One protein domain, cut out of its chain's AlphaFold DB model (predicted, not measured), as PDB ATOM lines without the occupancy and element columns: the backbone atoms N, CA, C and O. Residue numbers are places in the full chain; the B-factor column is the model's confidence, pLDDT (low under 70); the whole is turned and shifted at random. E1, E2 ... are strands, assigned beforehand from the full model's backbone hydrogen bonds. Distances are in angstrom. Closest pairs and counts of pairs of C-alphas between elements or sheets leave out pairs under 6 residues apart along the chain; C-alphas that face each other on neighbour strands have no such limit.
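Overview. This is residues 17 to 78 of the 105 residues of an uncharacterized protein of Streptomyces corynorhini (UniProt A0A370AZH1). A long, narrow sheet of E3, E4 and E5 makes the longest axis; the small hairpin E1 and E2 packs on E5 near one end, and residues 28 to 33 stick out as a free loop. The 62 printed residues hold five named strands, E1 to E5, under half of the residues, and no named helix: all strand. The antiparallel sheet, order E3, E4, E5, is a meander, each strand beside the one before. It is loose, radius of gyration of the C-alphas 13.4 A, spanning 41 by 22 by 21 A.

Along the chain. Find C-alpha 17 at (-4.706, -13.259, 46.182), where E1, residues 17 to 19, begins; E2 is residues 22 to 25. E3, residues 42 to 49, runs 23.8 A; E4, 58 to 65, 22.7 A; E5, 71 to 77, 17.0 A, to (-17.862, -8.060, 32.733).

Arrangement. In hydrogen-bond range, find N 17 and O 24 of E1 and E2, 2.9 A; N 46 and O 61 of hairpin E3 and E4, 2.9 A; N 62 and O 75 of hairpin E4 and E5, 2.8 A. The closest C-alphas of E2 and E5, Lys 23 and Leu 71, are 5.2 A apart.

Size, cuts and confidence. The farthest C-alphas, Gly 54 and Arg 68, are 41.6 A apart. The printed part has no cut; the link E2 to E3 is long, 16 residues. Residues 34 to 39 have pLDDT under 70.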
ATOM      1  N   VAL A  17      -4.848 -11.881  45.708       88.69
ATOM      2  CA  VAL A  17      -4.706 -13.259  46.182       88.69
ATOM      3  C   VAL A  17      -6.011 -13.691  46.846       88.69
ATOM      4  O   VAL A  17      -6.671 -12.884  47.503       88.69
ATOM      5  N   GLN A  18      -6.415 -14.941  46.635       89.12
ATOM      6  CA  GLN A  18      -7.583 -15.536  47.279       89.12
ATOM      7  C   GLN A  18      -7.118 -16.582  48.288       89.12
ATOM      8  O   GLN A  18      -6.419 -17.517  47.911       89.12
ATOM      9  N   ASN A  19      -7.538 -16.415  49.540       85.00
ATOM     10  CA  ASN A  19      -7.318 -17.357  50.638       85.00
ATOM     11  C   ASN A  19      -8.675 -17.729  51.268       85.00
ATOM     12  O   ASN A  19      -9.714 -17.213  50.845       85.00
ATOM     13  N   GLU A  20      -8.676 -18.578  52.298       83.69
ATOM     14  CA  GLU A  20      -9.896 -18.978  53.028       83.69
ATOM     15  C   GLU A  20     -10.676 -17.775  53.591       83.69
ATOM     16  O   GLU A  20     -11.903 -17.768  53.616       83.69
ATOM     17  N   ASP A  21      -9.962 -16.707  53.946       74.44
ATOM     18  CA  ASP A  21     -10.511 -15.459  54.480       74.44
ATOM     19  C   ASP A  21     -11.089 -14.484  53.428       74.44
ATOM     20  O   ASP A  21     -11.530 -13.380  53.779       74.44
ATOM     21  N   GLY A  22     -11.039 -14.834  52.138       78.75
ATOM     22  CA  GLY A  22     -11.507 -14.005  51.022       78.75
ATOM     23  C   GLY A  22     -10.393 -13.485  50.106       78.75
ATOM     24  O   GLY A  22      -9.303 -14.057  50.023       78.75
ATOM     25  N   LYS A  23     -10.681 -12.404  49.365       86.94
ATOM     26  CA  LYS A  23      -9.747 -11.809  48.394       86.94
ATOM     27  C   LYS A  23      -9.016 -10.615  49.008       86.94
ATOM     28  O   LYS A  23      -9.637  -9.692  49.532       86.94
ATOM     29  N   THR A  24      -7.691 -10.607  48.903       86.00
ATOM     30  CA  THR A  24      -6.843  -9.474  49.300       86.00
ATOM     31  C   THR A  24      -6.255  -8.835  48.055       86.00
ATOM     32  O   THR A  24      -5.572  -9.501  47.280       86.00
ATOM     33  N   LEU A  25      -6.550  -7.553  47.848       86.81
ATOM     34  CA  LEU A  25      -6.056  -6.784  46.712       86.81
ATOM     35  C   LEU A  25      -4.634  -6.283  46.988       86.81
ATOM     36  O   LEU A  25      -4.342  -5.784  48.073       86.81
ATOM     37  N   PHE A  26      -3.771  -6.384  45.984       88.56
ATOM     38  CA  PHE A  26      -2.462  -5.742  45.994       88.56
ATOM     39  C   PHE A  26      -2.587  -4.238  45.688       88.56
ATOM     40  O   PHE A  26      -3.589  -3.815  45.100       88.56
ATOM     41  N   PRO A  27      -1.591  -3.418  46.070       88.00
ATOM     42  CA  PRO A  27      -1.533  -2.015  45.674       88.00
ATOM     43  C   PRO A  27      -1.604  -1.836  44.153       88.00
ATOM     44  O   PRO A  27      -1.194  -2.708  43.384       88.00
ATOM     45  N   CYS A  28      -2.135  -0.694  43.722       89.94
ATOM     46  CA  CYS A  28      -2.176  -0.342  42.306       89.94
ATOM     47  C   CYS A  28      -0.771  -0.055  41.770       89.94
ATOM     48  O   CYS A  28      -0.075   0.783  42.330       89.94
ATOM     49  N   LEU A  29      -0.423  -0.643  40.622       90.00
ATOM     50  CA  LEU A  29       0.873  -0.446  39.954       90.00
ATOM     51  C   LEU A  29       1.135   0.990  39.458       90.00
ATOM     52  O   LEU A  29       2.251   1.290  39.050       90.00
ATOM     53  N   PHE A  30       0.113   1.856  39.423       90.69
ATOM     54  CA  PHE A  30       0.211   3.194  38.821       90.69
ATOM     55  C   PHE A  30      -0.027   4.353  39.783       90.69
ATOM     56  O   PHE A  30       0.432   5.459  39.517       90.69
ATOM     57  N   CYS A  31      -0.807   4.151  40.845       88.38
ATOM     58  CA  CYS A  31      -1.148   5.233  41.768       88.38
ATOM     59  C   CYS A  31      -0.725   4.959  43.208       88.38
ATOM     60  O   CYS A  31      -1.078   5.767  44.061       88.38
ATOM     61  N   ASP A  32      -0.068   3.821  43.479       77.44
ATOM     62  CA  ASP A  32       0.447   3.349  44.781       77.44
ATOM     63  C   ASP A  32      -0.540   3.372  45.959       77.44
ATOM     64  O   ASP A  32      -0.214   2.987  47.081       77.44
ATOM     65  N   LEU A  33      -1.788   3.766  45.706       77.06
ATOM     66  CA  LEU A  33      -2.855   3.720  46.678       77.06
ATOM     67  C   LEU A  33      -3.089   2.254  47.037       77.06
ATOM     68  O   LEU A  33      -3.314   1.427  46.134       77.06
ATOM     69  N   PRO A  34      -3.055   1.919  48.339       66.56
ATOM     70  CA  PRO A  34      -3.466   0.605  48.768       66.56
ATOM     71  C   PRO A  34      -4.899   0.411  48.297       66.56
ATOM     72  O   PRO A  34      -5.716   1.335  48.342       66.56
ATOM     73  N   ALA A  35      -5.221  -0.804  47.876       61.78
ATOM     74  CA  ALA A  35      -6.602  -1.219  47.751       61.78
ATOM     75  C   ALA A  35      -7.176  -1.370  49.169       61.78
ATOM     76  O   ALA A  35      -7.383  -2.474  49.669       61.78
ATOM     77  N   ALA A  36      -7.298  -0.242  49.867       55.88
ATOM     78  CA  ALA A  36      -7.736  -0.184  51.240       55.88
ATOM     79  C   ALA A  36      -9.133  -0.806  51.334       55.88
ATOM     80  O   ALA A  36      -9.909  -0.730  50.371       55.88
ATOM     81  N   PRO A  37      -9.467  -1.426  52.477       57.31
ATOM     82  CA  PRO A  37     -10.824  -1.868  52.714       57.31
ATOM     83  C   PRO A  37     -11.768  -0.685  52.492       57.31
ATOM     84  O   PRO A  37     -11.616   0.374  53.101       57.31
ATOM     85  N   SER A  38     -12.695  -0.850  51.552       62.91
ATOM     86  CA  SER A  38     -13.735   0.143  51.310       62.91
ATOM     87  C   SER A  38     -14.741   0.112  52.464       62.91
ATOM     88  O   SER A  38     -14.638  -0.699  53.389       62.91
ATOM     89  N   HIS A  39     -15.748   0.980  52.395       68.19
ATOM     90  CA  HIS A  39     -16.877   0.940  53.316       68.19
ATOM     91  C   HIS A  39     -17.474  -0.479  53.371       68.19
ATOM     92  O   HIS A  39     -17.496  -1.212  52.379       68.19
ATOM     93  N   THR A  40     -17.940  -0.887  54.548       77.62
ATOM     94  CA  THR A  40     -18.590  -2.188  54.738       77.62
ATOM     95  C   THR A  40     -19.838  -2.297  53.862       77.62
ATOM     96  O   THR A  40     -20.608  -1.341  53.801       77.62
ATOM     97  N   ASN A  41     -20.070  -3.457  53.237       80.06
ATOM     98  CA  ASN A  41     -21.216  -3.712  52.344       80.06
ATOM     99  C   ASN A  41     -21.304  -2.744  51.152       80.06
ATOM    100  O   ASN A  41     -22.378  -2.254  50.804       80.06
ATOM    101  N   HIS A  42     -20.164  -2.459  50.531       85.56
ATOM    102  CA  HIS A  42     -20.066  -1.525  49.418       85.56
ATOM    103  C   HIS A  42     -19.771  -2.251  48.103       85.56
ATOM    104  O   HIS A  42     -19.005  -3.213  48.074       85.56
ATOM    105  N   THR A  43     -20.339  -1.760  47.002       90.56
ATOM    106  CA  THR A  43     -20.085  -2.281  45.654       90.56
ATOM    107  C   THR A  43     -19.538  -1.169  44.774       90.56
ATOM    108  O   THR A  43     -20.140  -0.104  44.673       90.56
ATOM    109  N   VAL A  44     -18.417  -1.427  44.100       90.81
ATOM    110  CA  VAL A  44     -17.779  -0.478  43.180       90.81
ATOM    111  C   VAL A  44     -17.735  -1.077  41.788       90.81
ATOM    112  O   VAL A  44     -17.184  -2.153  41.596       90.81
ATOM    113  N   ALA A  45     -18.266  -0.360  40.805       93.75
ATOM    114  CA  ALA A  45     -18.106  -0.688  39.396       93.75
ATOM    115  C   ALA A  45     -17.142   0.305  38.745       93.75
ATOM    116  O   ALA A  45     -17.335   1.519  38.827       93.75
ATOM    117  N   VAL A  46     -16.120  -0.202  38.066       93.81
ATOM    118  CA  VAL A  46     -15.140   0.610  37.340       93.81
ATOM    119  C   VAL A  46     -14.953   0.052  35.939       93.81
ATOM    120  O   VAL A  46     -15.010  -1.153  35.729       93.81
ATOM    121  N   SER A  47     -14.759   0.926  34.953       94.50
ATOM    122  CA  SER A  47     -14.622   0.510  33.560       94.50
ATOM    123  C   SER A  47     -13.389   1.095  32.895       94.50
ATOM    124  O   SER A  47     -13.034   2.251  33.131       94.50
ATOM    125  N   ALA A  48     -12.804   0.320  31.987       93.38
ATOM    126  CA  ALA A  48     -11.681   0.710  31.149       93.38
ATOM    127  C   ALA A  48     -11.993   0.433  29.667       93.38
ATOM    128  O   ALA A  48     -12.820  -0.434  29.360       93.38
ATOM    129  N   PRO A  49     -11.369   1.168  28.728       92.94
ATOM    130  CA  PRO A  49     -11.540   0.921  27.300       92.94
ATOM    131  C   PRO A  49     -11.184  -0.518  26.909       92.94
ATOM    132  O   PRO A  49     -10.201  -1.085  27.393       92.94
ATOM    133  N   CYS A  50     -11.970  -1.100  26.004       93.88
ATOM    134  CA  CYS A  50     -11.629  -2.372  25.387       93.88
ATOM    135  C   CYS A  50     -10.472  -2.175  24.399       93.88
ATOM    136  O   CYS A  50     -10.516  -1.282  23.553       93.88
ATOM    137  N   ILE A  51      -9.441  -3.021  24.467       93.19
ATOM    138  CA  ILE A  51      -8.272  -2.870  23.583       93.19
ATOM    139  C   ILE A  51      -8.443  -3.527  22.214       93.19
ATOM    140  O   ILE A  51      -7.620  -3.284  21.331       93.19
ATOM    141  N   THR A  52      -9.495  -4.329  22.019       90.62
ATOM    142  CA  THR A  52      -9.789  -4.985  20.739       90.62
ATOM    143  C   THR A  52      -9.804  -3.953  19.608       90.62
ATOM    144  O   THR A  52     -10.408  -2.884  19.738       90.62
ATOM    145  N   GLY A  53      -9.103  -4.250  18.509       89.94
ATOM    146  CA  GLY A  53      -8.992  -3.355  17.355       89.94
ATOM    147  C   GLY A  53     -10.370  -2.955  16.825       89.94
ATOM    148  O   GLY A  53     -11.253  -3.796  16.703       89.94
ATOM    149  N   GLY A  54     -10.577  -1.657  16.583       86.94
ATOM    150  CA  GLY A  54     -11.856  -1.118  16.098       86.94
ATOM    151  C   GLY A  54     -13.018  -1.121  17.106       86.94
ATOM    152  O   GLY A  54     -14.069  -0.569  16.806       86.94
ATOM    153  N   CYS A  55     -12.851  -1.677  18.309       91.44
ATOM    154  CA  CYS A  55     -13.903  -1.680  19.323       91.44
ATOM    155  C   CYS A  55     -13.918  -0.363  20.115       91.44
ATOM    156  O   CYS A  55     -12.898   0.031  20.680       91.44
ATOM    157  N   ALA A  56     -15.085   0.284  20.191       91.62
ATOM    158  CA  ALA A  56     -15.327   1.476  21.014       91.62
ATOM    159  C   ALA A  56     -15.944   1.153  22.391       91.62
ATOM    160  O   ALA A  56     -16.256   2.052  23.172       91.62
ATOM    161  N   GLY A  57     -16.154  -0.133  22.689       94.00
ATOM    162  CA  GLY A  57     -16.760  -0.571  23.939       94.00
ATOM    163  C   GLY A  57     -15.803  -0.531  25.135       94.00
ATOM    164  O   GLY A  57     -14.619  -0.196  25.033       94.00
ATOM    165  N   ARG A  58     -16.332  -0.888  26.306       94.69
ATOM    166  CA  ARG A  58     -15.612  -0.867  27.585       94.69
ATOM    167  C   ARG A  58     -15.774  -2.195  28.301       94.69
ATOM    168  O   ARG A  58     -16.833  -2.807  28.225       94.69
ATOM    169  N   VAL A  59     -14.736  -2.601  29.014       95.94
ATOM    170  CA  VAL A  59     -14.770  -3.711  29.972       95.94
ATOM    171  C   VAL A  59     -15.009  -3.115  31.353       95.94
ATOM    172  O   VAL A  59     -14.532  -2.012  31.634       95.94
ATOM    173  N   GLN A  60     -15.749  -3.816  32.206       96.62
ATOM    174  CA  GLN A  60     -16.068  -3.348  33.551       96.62
ATOM    175  C   GLN A  60     -15.661  -4.388  34.587       96.62
ATOM    176  O   GLN A  60     -16.017  -5.549  34.445       96.62
ATOM    177  N   ASP A  61     -15.001  -3.953  35.652       95.31
ATOM    178  CA  ASP A  61     -14.764  -4.758  36.844       95.31
ATOM    179  C   ASP A  61     -15.698  -4.278  37.963       95.31
ATOM    180  O   ASP A  61     -15.844  -3.075  38.202       95.31
ATOM    181  N   THR A  62     -16.356  -5.222  38.632       94.69
ATOM    182  CA  THR A  62     -17.232  -4.969  39.779       94.69
ATOM    183  C   THR A  62     -16.618  -5.589  41.026       94.69
ATOM    184  O   THR A  62     -16.383  -6.794  41.068       94.69
ATOM    185  N   TYR A  63     -16.391  -4.769  42.043       92.00
ATOM    186  CA  TYR A  63     -15.854  -5.132  43.347       92.00
ATOM    187  C   TYR A  63     -16.981  -5.149  44.370       92.00
ATOM    188  O   TYR A  63     -17.717  -4.171  44.474       92.00
ATOM    189  N   VAL A  64     -17.091  -6.220  45.149       91.31
ATOM    190  CA  VAL A  64     -18.055  -6.335  46.248       91.31
ATOM    191  C   VAL A  64     -17.288  -6.489  47.551       91.31
ATOM    192  O   VAL A  64     -16.564  -7.470  47.743       91.31
ATOM    193  N   TYR A  65     -17.448  -5.522  48.447       88.81
ATOM    194  CA  TYR A  65     -16.823  -5.485  49.761       88.81
ATOM    195  C   TYR A  65     -17.820  -5.937  50.830       88.81
ATOM    196  O   TYR A  65     -18.948  -5.454  50.890       88.81
ATOM    197  N   GLY A  66     -17.404  -6.872  51.680       85.25
ATOM    198  CA  GLY A  66     -18.244  -7.439  52.734       85.25
ATOM    199  C   GLY A  66     -18.298  -6.582  53.999       85.25
ATOM    200  O   GLY A  66     -17.763  -5.474  54.068       85.25
ATOM    201  N   ILE A  67     -18.883  -7.145  55.055       82.69
ATOM    202  CA  ILE A  67     -19.090  -6.483  56.357       82.69
ATOM    203  C   ILE A  67     -17.802  -6.071  57.090       82.69
ATOM    204  O   ILE A  67     -17.861  -5.285  58.025       82.69
ATOM    205  N   ARG A  68     -16.634  -6.592  56.696       79.38
ATOM    206  CA  ARG A  68     -15.324  -6.224  57.276       79.38
ATOM    207  C   ARG A  68     -14.516  -5.300  56.357       79.38
ATOM    208  O   ARG A  68     -13.305  -5.202  56.515       79.38
ATOM    209  N   GLY A  69     -15.151  -4.734  55.325       76.19
ATOM    210  CA  GLY A  69     -14.489  -3.937  54.285       76.19
ATOM    211  C   GLY A  69     -13.544  -4.744  53.383       76.19
ATOM    212  O   GLY A  69     -12.905  -4.182  52.500       76.19
ATOM    213  N   ARG A  70     -13.444  -6.068  53.577       80.19
ATOM    214  CA  ARG A  70     -12.653  -6.972  52.729       80.19
ATOM    215  C   ARG A  70     -13.371  -7.264  51.422       80.19
ATOM    216  O   ARG A  70     -14.600  -7.335  51.388       80.19
ATOM    217  N   LEU A  71     -12.594  -7.483  50.367       86.81
ATOM    218  CA  LEU A  71     -13.130  -7.870  49.073       86.81
ATOM    219  C   LEU A  71     -13.660  -9.311  49.135       86.81
ATOM    220  O   LEU A  71     -12.914 -10.258  49.386       86.81
ATOM    221  N   VAL A  72     -14.956  -9.470  48.883       89.12
ATOM    222  CA  VAL A  72     -15.636 -10.769  48.789       89.12
ATOM    223  C   VAL A  72     -15.500 -11.306  47.372       89.12
ATOM    224  O   VAL A  72     -15.015 -12.414  47.158       89.12
ATOM    225  N   THR A  73     -15.866 -10.490  46.381       89.94
ATOM    226  CA  THR A  73     -15.706 -10.847  44.972       89.94
ATOM    227  C   THR A  73     -15.253  -9.660  44.135       89.94
ATOM    228  O   THR A  73     -15.491  -8.502  44.471       89.94
ATOM    229  N   ALA A  74     -14.571  -9.982  43.043       90.88
ATOM    230  CA  ALA A  74     -14.210  -9.069  41.977       90.88
ATOM    231  C   ALA A  74     -14.497  -9.802  40.669       90.88
ATOM    232  O   ALA A  74     -13.939 -10.878  40.435       90.88
ATOM    233  N   GLU A  75     -15.396  -9.247  39.866       93.25
ATOM    234  CA  GLU A  75     -15.903  -9.877  38.652       93.25
ATOM    235  C   GLU A  75     -15.720  -8.961  37.457       93.25
ATOM    236  O   GLU A  75     -16.129  -7.800  37.478       93.25
ATOM    237  N   ARG A  76     -15.144  -9.517  36.392       94.69
ATOM    238  CA  ARG A  76     -15.004  -8.829  35.118       94.69
ATOM    239  C   ARG A  76     -16.201  -9.111  34.226       94.69
ATOM    240  O   ARG A  76     -16.446 -10.251  33.837       94.69
ATOM    241  N   ARG A  77     -16.890  -8.051  33.822       96.50
ATOM    242  CA  ARG A  77     -17.862  -8.060  32.733       96.50
ATOM    243  C   ARG A  77     -17.149  -7.763  31.413       96.50
ATOM    244  O   ARG A  77     -16.517  -6.706  31.296       96.50
ATOM    245  N   PRO A  78     -17.231  -8.669  30.421       95.50
ATOM    246  CA  PRO A  78     -16.626  -8.445  29.118       95.50
ATOM    247  C   PRO A  78     -17.263  -7.251  28.407       95.50
ATOM    248  O   PRO A  78     -18.359  -6.796  28.736       95.50
TER     249      PRO A  78